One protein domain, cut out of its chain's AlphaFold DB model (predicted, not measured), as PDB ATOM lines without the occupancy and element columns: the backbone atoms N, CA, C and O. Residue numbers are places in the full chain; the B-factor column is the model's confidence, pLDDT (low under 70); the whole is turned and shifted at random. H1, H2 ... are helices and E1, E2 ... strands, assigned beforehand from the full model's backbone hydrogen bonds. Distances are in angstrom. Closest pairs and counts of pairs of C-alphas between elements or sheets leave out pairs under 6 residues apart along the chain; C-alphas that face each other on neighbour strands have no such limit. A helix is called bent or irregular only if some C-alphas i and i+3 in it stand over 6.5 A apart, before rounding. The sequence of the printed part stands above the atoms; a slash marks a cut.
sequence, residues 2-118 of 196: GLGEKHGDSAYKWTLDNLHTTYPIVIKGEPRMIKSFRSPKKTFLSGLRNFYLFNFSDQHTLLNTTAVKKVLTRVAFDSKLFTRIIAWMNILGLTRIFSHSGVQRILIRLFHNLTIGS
ATOM      1  N   GLY A   2      -7.238  46.194  69.520       65.69
ATOM      2  CA  GLY A   2      -7.282  46.836  68.214       65.69
ATOM      3  C   GLY A   2      -8.201  46.036  67.299       65.69
ATOM      4  O   GLY A   2      -7.938  44.869  67.041       65.69
ATOM      5  N   LEU A   3      -9.298  46.625  66.825       63.50
ATOM      6  CA  LEU A   3     -10.160  45.961  65.841       63.50
ATOM      7  C   LEU A   3      -9.500  45.912  64.456       63.50
ATOM      8  O   LEU A   3      -9.901  45.097  63.630       63.50
ATOM      9  N   GLY A   4      -8.499  46.770  64.221       58.03
ATOM     10  CA  GLY A   4      -7.739  46.837  62.974       58.03
ATOM     11  C   GLY A   4      -6.669  45.750  62.836       58.03
ATOM     12  O   GLY A   4      -6.059  45.627  61.774       58.03
ATOM     13  N   GLU A   5      -6.435  44.958  63.883       68.69
ATOM     14  CA  GLU A   5      -5.551  43.801  63.817       68.69
ATOM     15  C   GLU A   5      -6.229  42.612  63.155       68.69
ATOM     16  O   GLU A   5      -7.392  42.312  63.423       68.69
ATOM     17  N   LYS A   6      -5.464  41.873  62.350       70.25
ATOM     18  CA  LYS A   6      -5.911  40.591  61.807       70.25
ATOM     19  C   LYS A   6      -5.723  39.509  62.860       70.25
ATOM     20  O   LYS A   6      -4.649  38.918  62.971       70.25
ATOM     21  N   HIS A   7      -6.775  39.242  63.620       73.19
ATOM     22  CA  HIS A   7      -6.836  38.056  64.463       73.19
ATOM     23  C   HIS A   7      -7.314  36.845  63.649       73.19
ATOM     24  O   HIS A   7      -7.933  36.985  62.598       73.19
ATOM     25  N   GLY A   8      -7.034  35.633  64.134       78.69
ATOM     26  CA  GLY A   8      -7.630  34.430  63.552       78.69
ATOM     27  C   GLY A   8      -9.133  34.356  63.843       78.69
ATOM     28  O   GLY A   8      -9.576  34.777  64.914       78.69
ATOM     29  N   ASP A   9      -9.910  33.749  62.942       83.44
ATOM     30  CA  ASP A   9     -11.364  33.551  63.073       83.44
ATOM     31  C   ASP A   9     -11.789  33.061  64.466       83.44
ATOM     32  O   ASP A   9     -12.805  33.500  65.007       83.44
ATOM     33  N   SER A  10     -11.012  32.154  65.062       83.44
ATOM     34  CA  SER A  10     -11.282  31.593  66.389       83.44
ATOM     35  C   SER A  10     -11.257  32.645  67.501       83.44
ATOM     36  O   SER A  10     -12.089  32.583  68.404       83.44
ATOM     37  N   ALA A  11     -10.361  33.631  67.430       81.75
ATOM     38  CA  ALA A  11     -10.276  34.701  68.425       81.75
ATOM     39  C   ALA A  11     -11.485  35.646  68.335       81.75
ATOM     40  O   ALA A  11     -12.064  36.025  69.359       81.75
ATOM     41  N   TYR A  12     -11.934  35.964  67.115       85.19
ATOM     42  CA  TYR A  12     -13.158  36.741  66.920       85.19
ATOM     43  C   TYR A  12     -14.394  35.986  67.409       85.19
ATOM     44  O   TYR A  12     -15.196  36.565  68.140       85.19
ATOM     45  N   LYS A  13     -14.543  34.699  67.063       86.88
ATOM     46  CA  LYS A  13     -15.663  33.866  67.537       86.88
ATOM     47  C   LYS A  13     -15.710  33.816  69.055       86.88
ATOM     48  O   LYS A  13     -16.731  34.169  69.631       86.88
ATOM     49  N   TRP A  14     -14.581  33.497  69.690       88.19
ATOM     50  CA  TRP A  14     -14.482  33.468  71.147       88.19
ATOM     51  C   TRP A  14     -14.889  34.807  71.768       88.19
ATOM     52  O   TRP A  14     -15.656  34.838  72.731       88.19
ATOM     53  N   THR A  15     -14.437  35.926  71.193       88.88
ATOM     54  CA  THR A  15     -14.812  37.260  71.675       88.88
ATOM     55  C   THR A  15     -16.319  37.479  71.561       88.88
ATOM     56  O   THR A  15     -16.947  37.881  72.538       88.88
ATOM     57  N   LEU A  16     -16.906  37.187  70.396       89.12
ATOM     58  CA  LEU A  16     -18.335  37.361  70.122       89.12
ATOM     59  C   LEU A  16     -19.210  36.479  71.023       89.12
ATOM     60  O   LEU A  16     -20.203  36.971  71.563       89.12
ATOM     61  N   ASP A  17     -18.813  35.227  71.249       88.81
ATOM     62  CA  ASP A  17     -19.495  34.309  72.165       88.81
ATOM     63  C   ASP A  17     -19.524  34.876  73.588       88.81
ATOM     64  O   ASP A  17     -20.571  34.901  74.238       88.81
ATOM     65  N   ASN A  18     -18.404  35.442  74.044       89.94
ATOM     66  CA  ASN A  18     -18.274  36.007  75.385       89.94
ATOM     67  C   ASN A  18     -18.948  37.384  75.562       89.94
ATOM     68  O   ASN A  18     -19.056  37.863  76.693       89.94
ATOM     69  N   LEU A  19     -19.467  38.032  74.508       90.12
ATOM     70  CA  LEU A  19     -20.209  39.303  74.646       90.12
ATOM     71  C   LEU A  19     -21.592  39.132  75.296       90.12
ATOM     72  O   LEU A  19     -22.127  40.093  75.864       90.12
ATOM     73  N   HIS A  20     -22.187  37.940  75.204       88.25
ATOM     74  CA  HIS A  20     -23.511  37.642  75.762       88.25
ATOM     75  C   HIS A  20     -23.466  36.821  77.061       88.25
ATOM     76  O   HIS A  20     -24.484  36.701  77.742       88.25
ATOM     77  N   THR A  21     -22.308  36.274  77.430       91.56
ATOM     78  CA  THR A  21     -22.192  35.333  78.549       91.56
ATOM     79  C   THR A  21     -22.484  35.966  79.905       91.56
ATOM     80  O   THR A  21     -22.164  37.129  80.162       91.56
ATOM     81  N   THR A  22     -23.013  35.146  80.806       94.00
ATOM     82  CA  THR A  22     -22.979  35.392  82.249       94.00
ATOM     83  C   THR A  22     -21.991  34.408  82.858       94.00
ATOM     84  O   THR A  22     -22.057  33.220  82.552       94.00
ATOM     85  N   TYR A  23     -21.076  34.885  83.693       94.06
ATOM     86  CA  TYR A  23     -19.988  34.086  84.255       94.06
ATOM     87  C   TYR A  23     -19.836  34.348  85.758       94.06
ATOM     88  O   TYR A  23     -20.148  35.453  86.220       94.06
ATOM     89  N   PRO A  24     -19.393  33.352  86.543       92.44
ATOM     90  CA  PRO A  24     -19.135  33.540  87.961       92.44
ATOM     91  C   PRO A  24     -17.849  34.343  88.153       92.44
ATOM     92  O   PRO A  24     -16.866  34.121  87.457       92.44
ATOM     93  N   ILE A  25     -17.828  35.242  89.127       91.38
ATOM     94  CA  ILE A  25     -16.593  35.775  89.706       91.38
ATOM     95  C   ILE A  25     -16.671  35.699  91.222       91.38
ATOM     96  O   ILE A  25     -17.758  35.793  91.788       91.38
ATOM     97  N   VAL A  26     -15.533  35.598  91.898       88.12
ATOM     98  CA  VAL A  26     -15.509  35.647  93.361       88.12
ATOM     99  C   VAL A  26     -15.274  37.083  93.815       88.12
ATOM    100  O   VAL A  26     -14.336  37.759  93.383       88.12
ATOM    101  N   ILE A  27     -16.131  37.573  94.708       84.12
ATOM    102  CA  ILE A  27     -15.958  38.866  95.367       84.12
ATOM    103  C   ILE A  27     -15.988  38.634  96.870       84.12
ATOM    104  O   ILE A  27     -17.041  38.314  97.413       84.12
ATOM    105  N   LYS A  28     -14.857  38.874  97.550       82.75
ATOM    106  CA  LYS A  28     -14.730  38.669  99.005       82.75
ATOM    107  C   LYS A  28     -15.078  37.228  99.436       82.75
ATOM    108  O   LYS A  28     -15.744  37.047 100.442       82.75
ATOM    109  N   GLY A  29     -14.643  36.234  98.662       83.38
ATOM    110  CA  GLY A  29     -14.904  34.813  98.936       83.38
ATOM    111  C   GLY A  29     -16.234  34.280  98.395       83.38
ATOM    112  O   GLY A  29     -16.385  33.072  98.283       83.38
ATOM    113  N   GLU A  30     -17.152  35.150  97.965       87.75
ATOM    114  CA  GLU A  30     -18.483  34.735  97.510       87.75
ATOM    115  C   GLU A  30     -18.601  34.726  95.977       87.75
ATOM    116  O   GLU A  30     -18.288  35.748  95.342       87.75
ATOM    117  N   PRO A  31     -19.084  33.631  95.356       90.12
ATOM    118  CA  PRO A  31     -19.341  33.583  93.924       90.12
ATOM    119  C   PRO A  31     -20.525  34.483  93.554       90.12
ATOM    120  O   PRO A  31     -21.573  34.493  94.198       90.12
ATOM    121  N   ARG A  32     -20.374  35.252  92.477       92.25
ATOM    122  CA  ARG A  32     -21.409  36.133  91.931       92.25
ATOM    123  C   ARG A  32     -21.462  36.013  90.424       92.25
ATOM    124  O   ARG A  32     -20.444  36.161  89.753       92.25
ATOM    125  N   MET A  33     -22.664  35.821  89.894       94.69
ATOM    126  CA  MET A  33     -22.892  35.813  88.454       94.69
ATOM    127  C   MET A  33     -22.876  37.240  87.909       94.69
ATOM    128  O   MET A  33     -23.626  38.104  88.369       94.69
ATOM    129  N   ILE A  34     -22.024  37.491  86.919       93.38
ATOM    130  CA  ILE A  34     -21.913  38.776  86.234       93.38
ATOM    131  C   ILE A  34     -22.139  38.583  84.748       93.38
ATOM    132  O   ILE A  34     -21.609  37.666  84.131       93.38
ATOM    133  N   LYS A  35     -22.919  39.491  84.166       92.81
ATOM    134  CA  LYS A  35     -23.125  39.555  82.725       92.81
ATOM    135  C   LYS A  35     -21.982  40.322  82.062       92.81
ATOM    136  O   LYS A  35     -21.678  41.449  82.465       92.81
ATOM    137  N   SER A  36     -21.397  39.732  81.025       93.56
ATOM    138  CA  SER A  36     -20.415  40.390  80.167       93.56
ATOM    139  C   SER A  36     -20.956  41.702  79.615       93.56
ATOM    140  O   SER A  36     -22.157  41.881  79.383       93.56
ATOM    141  N   PHE A  37     -20.039  42.628  79.384       93.62
ATOM    142  CA  PHE A  37     -20.294  43.928  78.791       93.62
ATOM    143  C   PHE A  37     -21.273  44.821  79.588       93.62
ATOM    144  O   PHE A  37     -21.948  45.694  79.038       93.62
ATOM    145  N   ARG A  38     -21.332  44.626  80.914       90.69
ATOM    146  CA  ARG A  38     -22.045  45.477  81.886       90.69
ATOM    147  C   ARG A  38     -21.066  46.198  82.822       90.69
ATOM    148  O   ARG A  38     -19.857  45.969  82.787       90.69
ATOM    149  N   SER A  39     -21.610  47.094  83.649       91.88
ATOM    150  CA  SER A  39     -20.883  47.828  84.700       91.88
ATOM    151  C   SER A  39     -19.635  48.565  84.180       91.88
ATOM    152  O   SER A  39     -18.505  48.221  84.560       91.88
ATOM    153  N   PRO A  40     -19.826  49.574  83.305       94.56
ATOM    154  CA  PRO A  40     -18.721  50.313  82.718       94.56
ATOM    155  C   PRO A  40     -17.881  51.011  83.787       94.56
ATOM    156  O   PRO A  40     -18.404  51.567  84.752       94.56
ATOM    157  N   LYS A  41     -16.569  51.040  83.570       94.88
ATOM    158  CA  LYS A  41     -15.635  51.912  84.281       94.88
ATOM    159  C   LYS A  41     -14.986  52.844  83.269       94.88
ATOM    160  O   LYS A  41     -14.356  52.386  82.317       94.88
ATOM    161  N   LYS A  42     -15.132  54.151  83.477       94.88
ATOM    162  CA  LYS A  42     -14.445  55.160  82.670       94.88
ATOM    163  C   LYS A  42     -12.989  55.240  83.128       94.88
ATOM    164  O   LYS A  42     -12.733  55.420  84.316       94.88
ATOM    165  N   THR A  43     -12.037  55.070  82.218       93.50
ATOM    166  CA  THR A  43     -10.611  55.249  82.525       93.50
ATOM    167  C   THR A  43      -9.835  55.707  81.293       93.50
ATOM    168  O   THR A  43     -10.338  55.649  80.167       93.50
ATOM    169  N   PHE A  44      -8.633  56.220  81.535       91.50
ATOM    170  CA  PHE A  44      -7.690  56.649  80.514       91.50
ATOM    171  C   PHE A  44      -6.673  55.532  80.250       91.50
ATOM    172  O   PHE A  44      -6.073  55.020  81.199       91.50
ATOM    173  N   LEU A  45      -6.522  55.170  78.975       88.00
ATOM    174  CA  LEU A  45      -5.508  54.246  78.455       88.00
ATOM    175  C   LEU A  45      -4.978  54.814  77.128       88.00
ATOM    176  O   LEU A  45      -4.004  55.544  77.129       88.00
ATOM    177  N   SER A  46      -5.711  54.626  76.028       84.38
ATOM    178  CA  SER A  46      -5.495  55.304  74.740       84.38
ATOM    179  C   SER A  46      -6.533  56.414  74.559       84.38
ATOM    180  O   SER A  46      -7.360  56.415  73.644       84.38
ATOM    181  N   GLY A  47      -6.601  57.311  75.540       87.12
ATOM    182  CA  GLY A  47      -7.688  58.276  75.681       87.12
ATOM    183  C   GLY A  47      -8.852  57.778  76.545       87.12
ATOM    184  O   GLY A  47      -8.996  56.590  76.849       87.12
ATOM    185  N   LEU A  48      -9.702  58.719  76.959       91.44
ATOM    186  CA  LEU A  48     -10.784  58.469  77.907       91.44
ATOM    187  C   LEU A  48     -11.942  57.685  77.259       91.44
ATOM    188  O   LEU A  48     -12.571  58.158  76.304       91.44
ATOM    189  N   ARG A  49     -12.253  56.498  77.793       92.31
ATOM    190  CA  ARG A  49     -13.354  55.640  77.313       92.31
ATOM    191  C   ARG A  49     -13.922  54.743  78.417       92.31
ATOM    192  O   ARG A  49     -13.343  54.626  79.496       92.31
ATOM    193  N   ASN A  50     -15.079  54.139  78.148       94.81
ATOM    194  CA  ASN A  50     -15.698  53.156  79.035       94.81
ATOM    195  C   ASN A  50     -15.145  51.766  78.732       94.81
ATOM    196  O   ASN A  50     -15.184  51.335  77.582       94.81
ATOM    197  N   PHE A  51     -14.697  51.074  79.773       95.81
ATOM    198  CA  PHE A  51     -14.304  49.670  79.738       95.81
ATOM    199  C   PHE A  51     -15.351  48.845  80.480       95.81
ATOM    200  O   PHE A  51     -15.770  49.219  81.578       95.81
ATOM    201  N   TYR A  52     -15.771  47.730  79.900       95.88
ATOM    202  CA  TYR A  52     -16.862  46.903  80.412       95.88
ATOM    203  C   TYR A  52     -16.335  45.560  80.901       95.88
ATOM    204  O   TYR A  52     -15.327  45.082  80.389       95.88
ATOM    205  N   LEU A  53     -16.997  44.963  81.895       95.50
ATOM    206  CA  LEU A  53     -16.597  43.657  82.433       95.50
ATOM    207  C   LEU A  53     -16.603  42.588  81.338       95.50
ATOM    208  O   LEU A  53     -17.520  42.556  80.515       95.50
ATOM    209  N   PHE A  54     -15.584  41.736  81.325       95.19
ATOM    210  CA  PHE A  54     -15.452  40.669  80.341       95.19
ATOM    211  C   PHE A  54     -14.811  39.429  80.964       95.19
ATOM    212  O   PHE A  54     -14.015  39.540  81.897       95.19
ATOM    213  N   ASN A  55     -15.176  38.248  80.467       94.06
ATOM    214  CA  ASN A  55     -14.739  36.975  81.027       94.06
ATOM    215  C   ASN A  55     -13.357  36.551  80.505       94.06
ATOM    216  O   ASN A  55     -13.240  35.601  79.735       94.06
ATOM    217  N   PHE A  56     -12.310  37.269  80.902       93.56
ATOM    218  CA  PHE A  56     -10.941  36.823  80.647       93.56
ATOM    219  C   PHE A  56     -10.483  35.802  81.690       93.56
ATOM    220  O   PHE A  56     -10.999  35.755  82.805       93.56
ATOM    221  N   SER A  57      -9.530  34.952  81.307       92.38
ATOM    222  CA  SER A  57      -8.970  33.908  82.173       92.38
ATOM    223  C   SER A  57      -8.101  34.471  83.299       92.38
ATOM    224  O   SER A  57      -8.093  33.919  84.398       92.38
ATOM    225  N   ASP A  58      -7.417  35.589  83.050       93.62
ATOM    226  CA  ASP A  58      -6.496  36.252  83.976       93.62
ATOM    227  C   ASP A  58      -7.118  36.517  85.353       93.62
ATOM    228  O   ASP A  58      -6.499  36.222  86.373       93.62
ATOM    229  N   GLN A  59      -8.363  36.991  85.403       94.06
ATOM    230  CA  GLN A  59      -9.038  37.292  86.665       94.06
ATOM    231  C   GLN A  59      -9.294  36.050  87.525       94.06
ATOM    232  O   GLN A  59      -9.298  36.154  88.750       94.06
ATOM    233  N   HIS A  60      -9.504  34.888  86.901       92.81
ATOM    234  CA  HIS A  60      -9.738  33.625  87.605       92.81
ATOM    235  C   HIS A  60      -8.422  33.043  88.098       92.81
ATOM    236  O   HIS A  60      -8.310  32.652  89.257       92.81
ATOM    237  N   THR A  61      -7.410  33.052  87.232       94.44
ATOM    238  CA  THR A  61      -6.059  32.611  87.569       94.44
ATOM    239  C   THR A  61      -5.492  33.430  88.723       94.44
ATOM    240  O   THR A  61      -5.179  32.866  89.762       94.44
ATOM    241  N   LEU A  62      -5.425  34.758  88.581       94.50
ATOM    242  CA  LEU A  62      -4.812  35.640  89.578       94.50
ATOM    243  C   LEU A  62      -5.512  35.561  90.934       94.50
ATOM    244  O   LEU A  62      -4.860  35.651  91.968       94.50
ATOM    245  N   LEU A  63      -6.831  35.392  90.950       93.25
ATOM    246  CA  LEU A  63      -7.575  35.214  92.191       93.25
ATOM    247  C   LEU A  63      -7.194  33.910  92.914       93.25
ATOM    248  O   LEU A  63      -7.116  33.903  94.137       93.25
ATOM    249  N   ASN A  64      -6.967  32.824  92.172       92.00
ATOM    250  CA  ASN A  64      -6.659  31.512  92.744       92.00
ATOM    251  C   ASN A  64      -5.180  31.348  93.117       92.00
ATOM    252  O   ASN A  64      -4.854  30.519  93.961       92.00
ATOM    253  N   THR A  65      -4.286  32.105  92.484       93.75
ATOM    254  CA  THR A  65      -2.833  31.954  92.646       93.75
ATOM    255  C   THR A  65      -2.181  33.078  93.449       93.75
ATOM    256  O   THR A  65      -0.979  33.027  93.697       93.75
ATOM    257  N   THR A  66      -2.938  34.098  93.867       92.31
ATOM    258  CA  THR A  66      -2.424  35.229  94.657       92.31
ATOM    259  C   THR A  66      -3.301  35.508  95.880       92.31
ATOM    260  O   THR A  66      -4.441  35.067  95.963       92.31
ATOM    261  N   ALA A  67      -2.803  36.300  96.834       90.69
ATOM    262  CA  ALA A  67      -3.561  36.690  98.032       90.69
ATOM    263  C   ALA A  67      -4.632  37.780  97.778       90.69
ATOM    264  O   ALA A  67      -5.208  38.342  98.717       90.69
ATOM    265  N   VAL A  68      -4.887  38.143  96.516       91.12
ATOM    266  CA  VAL A  68      -5.812  39.221  96.157       91.12
ATOM    267  C   VAL A  68      -7.259  38.767  96.352       91.12
ATOM    268  O   VAL A  68      -7.686  37.741  95.851       91.12
ATOM    269  N   LYS A  69      -8.076  39.583  97.032       90.38
ATOM    270  CA  LYS A  69      -9.476  39.231  97.366       90.38
ATOM    271  C   LYS A  69     -10.480  39.423  96.221       90.38
ATOM    272  O   LYS A  69     -11.666  39.114  96.381       90.38
ATOM    273  N   LYS A  70     -10.053  40.066  95.131       92.06
ATOM    274  CA  LYS A  70     -10.895  40.440  93.991       92.06
ATOM    275  C   LYS A  70     -10.049  40.839  92.787       92.06
ATOM    276  O   LYS A  70      -9.310  41.819  92.864       92.06
ATOM    277  N   VAL A  71     -10.280  40.189  91.654       94.44
ATOM    278  CA  VAL A  71      -9.720  40.581  90.354       94.44
ATOM    279  C   VAL A  71     -10.875  40.791  89.378       94.44
ATOM    280  O   VAL A  71     -11.855  40.053  89.405       94.44
ATOM    281  N   LEU A  72     -10.820  41.863  88.585       95.25
ATOM    282  CA  LEU A  72     -11.844  42.187  87.589       95.25
ATOM    283  C   LEU A  72     -11.182  42.656  86.304       95.25
ATOM    284  O   LEU A  72     -10.588  43.741  86.299       95.25
ATOM    285  N   THR A  73     -11.424  41.946  85.212       96.06
ATOM    286  CA  THR A  73     -10.920  42.352  83.902       96.06
ATOM    287  C   THR A  73     -12.003  43.079  83.117       96.06
ATOM    288  O   THR A  73     -13.195  42.753  83.169       96.06
ATOM    289  N   ARG A  74     -11.601  44.158  82.441       95.94
ATOM    290  CA  ARG A  74     -12.492  44.965  81.606       95.94
ATOM    291  C   ARG A  74     -11.866  45.233  80.255       95.94
ATOM    292  O   ARG A  74     -10.667  45.462  80.168       95.94
ATOM    293  N   VAL A  75     -12.709  45.312  79.234       93.94
ATOM    294  CA  VAL A  75     -12.288  45.557  77.856       93.94
ATOM    295  C   VAL A  75     -13.051  46.715  77.235       93.94
ATOM    296  O   VAL A  75     -14.199  47.006  77.579       93.94
ATOM    297  N   ALA A  76     -12.375  47.384  76.316       92.50
ATOM    298  CA  ALA A  76     -12.962  48.284  75.346       92.50
ATOM    299  C   ALA A  76     -12.304  48.003  73.995       92.50
ATOM    300  O   ALA A  76     -11.115  47.666  73.933       92.50
ATOM    301  N   PHE A  77     -13.072  48.180  72.928       87.94
ATOM    302  CA  PHE A  77     -12.521  48.191  71.585       87.94
ATOM    303  C   PHE A  77     -11.939  49.579  71.288       87.94
ATOM    304  O   PHE A  77     -12.329  50.597  71.885       87.94
ATOM    305  N   ASP A  78     -10.973  49.633  70.383       82.31
ATOM    306  CA  ASP A  78     -10.399  50.883  69.882       82.31
ATOM    307  C   ASP A  78     -11.469  51.816  69.273       82.31
ATOM    308  O   ASP A  78     -11.457  53.025  69.539       82.31
ATOM    309  N   SER A  79     -12.475  51.257  68.595       84.06
ATOM    310  CA  SER A  79     -13.669  51.958  68.134       84.06
ATOM    311  C   SER A  79     -14.640  52.225  69.288       84.06
ATOM    312  O   SER A  79     -15.332  51.339  69.811       84.06
ATOM    313  N   LYS A  80     -14.748  53.508  69.660       85.44
ATOM    314  CA  LYS A  80     -15.724  53.990  70.654       85.44
ATOM    315  C   LYS A  80     -17.160  53.715  70.211       85.44
ATOM    316  O   LYS A  80     -17.998  53.401  71.055       85.44
ATOM    317  N   LEU A  81     -17.443  53.845  68.913       86.69
ATOM    318  CA  LEU A  81     -18.772  53.604  68.355       86.69
ATOM    319  C   LEU A  81     -19.150  52.129  68.494       86.69
ATOM    320  O   LEU A  81     -20.196  51.829  69.064       86.69
ATOM    321  N   PHE A  82     -18.267  51.221  68.075       86.38
ATOM    322  CA  PHE A  82     -18.503  49.782  68.183       86.38
ATOM    323  C   PHE A  82     -18.711  49.345  69.640       86.38
ATOM    324  O   PHE A  82     -19.697  48.687  69.966       86.38
ATOM    325  N   THR A  83     -17.852  49.826  70.546       88.44
ATOM    326  CA  THR A  83     -17.998  49.595  71.992       88.44
ATOM    327  C   THR A  83     -19.367  50.069  72.501       88.44
ATOM    328  O   THR A  83     -20.032  49.361  73.250       88.44
ATOM    329  N   ARG A  84     -19.837  51.254  72.090       90.00
ATOM    330  CA  ARG A  84     -21.151  51.779  72.508       90.00
ATOM    331  C   ARG A  84     -22.317  50.966  71.947       90.00
ATOM    332  O   ARG A  84     -23.270  50.743  72.688       90.00
ATOM    333  N   ILE A  85     -22.238  50.523  70.691       90.88
ATOM    334  CA  ILE A  85     -23.277  49.704  70.048       90.88
ATOM    335  C   ILE A  85     -23.468  48.400  70.821       90.88
ATOM    336  O   ILE A  85     -24.589  48.083  71.211       90.88
ATOM    337  N   ILE A  86     -22.380  47.693  71.136       91.00
ATOM    338  CA  ILE A  86     -22.457  46.458  71.928       91.00
ATOM    339  C   ILE A  86     -23.066  46.735  73.306       91.00
ATOM    340  O   ILE A  86     -23.927  45.978  73.753       91.00
ATOM    341  N   ALA A  87     -22.667  47.821  73.977       91.06
ATOM    342  CA  ALA A  87     -23.220  48.178  75.284       91.06
ATOM    343  C   ALA A  87     -24.732  48.411  75.216       91.06
ATOM    344  O   ALA A  87     -25.475  47.877  76.040       91.06
ATOM    345  N   TRP A  88     -25.189  49.151  74.207       92.88
ATOM    346  CA  TRP A  88     -26.607  49.385  73.952       92.88
ATOM    347  C   TRP A  88     -27.362  48.088  73.662       92.88
ATOM    348  O   TRP A  88     -28.380  47.813  74.294       92.88
ATOM    349  N   MET A  89     -26.833  47.234  72.786       91.50
ATOM    350  CA  MET A  89     -27.424  45.924  72.505       91.50
ATOM    351  C   MET A  89     -27.480  45.044  73.755       91.50
ATOM    352  O   MET A  89     -28.445  44.309  73.946       91.50
ATOM    353  N   ASN A  90     -26.480  45.123  74.636       90.38
ATOM    354  CA  ASN A  90     -26.473  44.364  75.884       90.38
ATOM    355  C   ASN A  90     -27.570  44.856  76.836       90.38
ATOM    356  O   ASN A  90     -28.231  44.031  77.477       90.38
ATOM    357  N   ILE A  91     -27.785  46.176  76.902       88.44
ATOM    358  CA  ILE A  91     -28.879  46.807  77.656       88.44
ATOM    359  C   ILE A  91     -30.233  46.301  77.155       88.44
ATOM    360  O   ILE A  91     -31.027  45.845  77.974       88.44
ATOM    361  N   LEU A  92     -30.430  46.280  75.835       90.25
ATOM    362  CA  LEU A  92     -31.652  45.812  75.172       90.25
ATOM    363  C   LEU A  92     -31.821  44.280  75.154       90.25
ATOM    364  O   LEU A  92     -32.814  43.780  74.643       90.25
ATOM    365  N   GLY A  93     -30.857  43.510  75.674       88.31
ATOM    366  CA  GLY A  93     -30.911  42.042  75.662       88.31
ATOM    367  C   GLY A  93     -30.618  41.398  74.300       88.31
ATOM    368  O   GLY A  93     -30.727  40.182  74.164       88.31
ATOM    369  N   LEU A  94     -30.177  42.179  73.315       91.12
ATOM    370  CA  LEU A  94     -29.959  41.750  71.932       91.12
ATOM    371  C   LEU A  94     -28.580  41.125  71.684       91.12
ATOM    372  O   LEU A  94     -28.313  40.663  70.580       91.12
ATOM    373  N   THR A  95     -27.692  41.060  72.682       89.31
ATOM    374  CA  THR A  95     -26.339  40.493  72.502       89.31
ATOM    375  C   THR A  95     -26.322  39.013  72.135       89.31
ATOM    376  O   THR A  95     -25.311  38.545  71.623       89.31
ATOM    377  N   ARG A  96     -27.431  38.284  72.315       88.44
ATOM    378  CA  ARG A  96     -27.545  36.880  71.890       88.44
ATOM    379  C   ARG A  96     -27.336  36.707  70.384       88.44
ATOM    380  O   ARG A  96     -26.924  35.643  69.945       88.44
ATOM    381  N   ILE A  97     -27.558  37.753  69.587       91.25
ATOM    382  CA  ILE A  97     -27.291  37.716  68.146       91.25
ATOM    383  C   ILE A  97     -25.813  37.429  67.832       91.25
ATOM    384  O   ILE A  97     -25.514  36.821  66.807       91.25
ATOM    385  N   PHE A  98     -24.890  37.807  68.725       88.56
ATOM    386  CA  PHE A  98     -23.452  37.605  68.540       88.56
ATOM    387  C   PHE A  98     -23.011  36.145  68.690       88.56
ATOM    388  O   PHE A  98     -21.953  35.799  68.176       88.56
ATOM    389  N   SER A  99     -23.817  35.280  69.315       86.75
ATOM    390  CA  SER A  99     -23.542  33.838  69.377       86.75
ATOM    391  C   SER A  99     -24.121  33.063  68.186       86.75
ATOM    392  O   SER A  99     -23.949  31.850  68.081       86.75
ATOM    393  N   HIS A 100     -24.819  33.734  67.261       91.56
ATOM    394  CA  HIS A 100     -25.363  33.088  66.071       91.56
ATOM    395  C   HIS A 100     -24.291  32.954  64.978       91.56
ATOM    396  O   HIS A 100     -23.777  33.953  64.468       91.56
ATOM    397  N   SER A 101     -24.004  31.728  64.536       88.94
ATOM    398  CA  SER A 101     -22.917  31.418  63.587       88.94
ATOM    399  C   SER A 101     -23.001  32.183  62.256       88.94
ATOM    400  O   SER A 101     -21.980  32.579  61.689       88.94
ATOM    401  N   GLY A 102     -24.212  32.444  61.750       91.75
ATOM    402  CA  GLY A 102     -24.422  33.270  60.555       91.75
ATOM    403  C   GLY A 102     -23.963  34.719  60.744       91.75
ATOM    404  O   GLY A 102     -23.292  35.269  59.876       91.75
ATOM    405  N   VAL A 103     -24.261  35.299  61.908       90.00
ATOM    406  CA  VAL A 103     -23.897  36.680  62.258       90.00
ATOM    407  C   VAL A 103     -22.400  36.767  62.513       90.00
ATOM    408  O   VAL A 103     -21.750  37.671  61.997       90.00
ATOM    409  N   GLN A 104     -21.832  35.788  63.220       90.81
ATOM    410  CA  GLN A 104     -20.388  35.703  63.432       90.81
ATOM    411  C   GLN A 104     -19.623  35.678  62.111       90.81
ATOM    412  O   GLN A 104     -18.690  36.452  61.948       90.81
ATOM    413  N   ARG A 105     -20.039  34.864  61.130       89.69
ATOM    414  CA  ARG A 105     -19.385  34.833  59.808       89.69
ATOM    415  C   ARG A 105     -19.408  36.188  59.104       89.69
ATOM    416  O   ARG A 105     -18.412  36.557  58.491       89.69
ATOM    417  N   ILE A 106     -20.520  36.919  59.185       89.69
ATOM    418  CA  ILE A 106     -20.633  38.261  58.597       89.69
ATOM    419  C   ILE A 106     -19.694  39.232  59.321       89.69
ATOM    420  O   ILE A 106     -18.907  39.908  58.668       89.69
ATOM    421  N   LEU A 107     -19.729  39.263  60.657       86.50
ATOM    422  CA  LEU A 107     -18.884  40.147  61.463       86.50
ATOM    423  C   LEU A 107     -17.392  39.860  61.275       86.50
ATOM    424  O   LEU A 107     -16.622  40.794  61.099       86.50
ATOM    425  N   ILE A 108     -16.989  38.589  61.238       86.62
ATOM    426  CA  ILE A 108     -15.598  38.182  60.992       86.62
ATOM    427  C   ILE A 108     -15.148  38.644  59.606       86.62
ATOM    428  O   ILE A 108     -14.107  39.279  59.486       86.62
ATOM    429  N   ARG A 109     -15.956  38.422  58.560       85.88
ATOM    430  CA  ARG A 109     -15.647  38.941  57.215       85.88
ATOM    431  C   ARG A 109     -15.508  40.462  57.206       85.88
ATOM    432  O   ARG A 109     -14.614  40.977  56.545       85.88
ATOM    433  N   LEU A 110     -16.365  41.175  57.939       83.19
ATOM    434  CA  LEU A 110     -16.265  42.629  58.076       83.19
ATOM    435  C   LEU A 110     -14.969  43.039  58.786       83.19
ATOM    436  O   LEU A 110     -14.298  43.932  58.287       83.19
ATOM    437  N   PHE A 111     -14.581  42.375  59.878       80.50
ATOM    438  CA  PHE A 111     -13.320  42.658  60.578       80.50
ATOM    439  C   PHE A 111     -12.083  42.352  59.726       80.50
ATOM    440  O   PHE A 111     -11.095  43.069  59.812       80.50
ATOM    441  N   HIS A 112     -12.136  41.339  58.859       79.25
ATOM    442  CA  HIS A 112     -11.032  41.033  57.945       79.25
ATOM    443  C   HIS A 112     -10.900  42.045  56.801       79.25
ATOM    444  O   HIS A 112      -9.785  42.346  56.373       79.25
ATOM    445  N   ASN A 113     -12.032  42.523  56.276       72.88
ATOM    446  CA  ASN A 113     -12.073  43.322  55.049       72.88
ATOM    447  C   ASN A 113     -12.090  44.830  55.305       72.88
ATOM    448  O   ASN A 113     -11.768  45.605  54.406       72.88
ATOM    449  N   LEU A 114     -12.489  45.256  56.501       64.12
ATOM    450  CA  LEU A 114     -12.496  46.653  56.898       64.12
ATOM    451  C   LEU A 114     -11.400  46.860  57.938       64.12
ATOM    452  O   LEU A 114     -11.464  46.302  59.028       64.12
ATOM    453  N   THR A 115     -10.434  47.727  57.641       62.41
ATOM    454  CA  THR A 115      -9.517  48.282  58.646       62.41
ATOM    455  C   THR A 115     -10.285  49.269  59.525       62.41
ATOM    456  O   THR A 115     -10.121  50.486  59.429       62.41
ATOM    457  N   ILE A 116     -11.216  48.761  60.333       62.06
ATOM    458  CA  ILE A 116     -11.887  49.548  61.362       62.06
ATOM    459  C   ILE A 116     -10.995  49.498  62.587       62.06
ATOM    460  O   ILE A 116     -10.884  48.453  63.214       62.06
ATOM    461  N   GLY A 117     -10.413  50.638  62.948       69.19
ATOM    462  CA  GLY A 117      -9.593  50.751  64.147       69.19
ATOM    463  C   GLY A 117      -8.104  50.918  63.858       69.19
ATOM    464  O   GLY A 117      -7.709  51.268  62.749       69.19
ATOM    465  N   SER A 118      -7.293  50.717  64.887       78.62
ATOM    466  CA  SER A 118      -5.832  50.813  64.865       78.62
ATOM    467  C   SER A 118      -5.211  49.492  65.312       78.62
ATOM    468  O   SER A 118      -5.877  48.678  65.947       78.62
TER     469      SER A 118
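This is residues 2 to 118 of the 196 residues of an uncharacterized protein of Sphingobacterium spiritivorum (UniProt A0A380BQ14). Two separate two-stranded hairpins, E1 E2 and E3 E4, point different ways and come near each other where E2 and E4 end, while H1, H4 and H5 form a helical cluster at the end of the domain away from the tip of E1 E2. H2 lies beside E1, H3 lies beside E4, and the long stretch of residues 66 to 79 leads from H2 back to H3, pairing briefly with E4 on the way. The printed part has 117 residues with five named helices and four named strands, in the order H1 E1 E2 E3 E4 H2 H3 H4 H5; both sheets are antiparallel and the class is mixed, helices and strands. The whole is compact, with a radius of gyration of the C-alphas of 14.9 A, and spans 44 by 31 by 28 A.

E1 is residues 22 to 27, 15.3 A long, and E2 is residues 30 to 35, 16.2 A. E3 is residues 41 to 45, 11.9 A, and E4 is residues 47 to 53, 18.4 A, ending with C-alpha 53 at (-16.597, 43.657, 82.433). H1, residues 9 to 18, measures 14.3 A and begins with C-alpha 9 at (-11.364, 33.551, 63.073). H2 is residues 58 to 65, 10.3 A, and H3 is residues 80 to 91, 16.5 A. H4 is residues 94 to 99, 10.5 A; it is neither bent nor irregular, but only just: C-alphas 94 and 97 are 6.1 A apart. H5, residues 101 to 113, measures 18.2 A and ends with C-alpha 113 at (-12.073, 43.322, 55.049).

The hairpin E1 and E2 is antiparallel at 146 degrees, with N 25 and O 32 within hydrogen-bond range at 2.8 A. The hairpin E3 and E4 is antiparallel at 134 degrees, with N 41 and O 51 at 2.8 A. The closest C-alphas of E2 and E4, Lys 35 and Leu 53, are 7.7 A apart. Those of E1 and H2, Ile 25 and His 60, are 7.5 A apart, and those of E4 and H3, Arg 49 and Lys 80, 7.3 A. H3 and H4 are close but not clearly touching, Met 89 and Thr 95 having the closest C-alphas at 5.5 A. H1 and H4 touch, closest at the C-alphas of Asp 17 and Ser 99, 4.9 A, with a shallow tilt of 34.8 degrees, only just short of steep, opposite ways. H5 touches H1 with residues 104 to 108 alone, closest at the C-alphas of Gln 104 and Lys 13, 6.5 A, at a steep tilt of 54 degrees, opposite ways. In H1, H2, H3 and H5 every O i to N i+4 pair is within hydrogen-bond range; in H4 0 of 2 are, beside 3 of 3 O i to N i+3 pairs.

The two C-alphas farthest apart, those of Gly 29 and Asn 113, are 44.8 A apart. The printed part has no cut. The link from H2 to H3 is long, with 14 residues; the other links are tight. The model's pLDDT is under 70 at residues 2 to 5 and 114 to 117, and its mean over the printed part is 87.8.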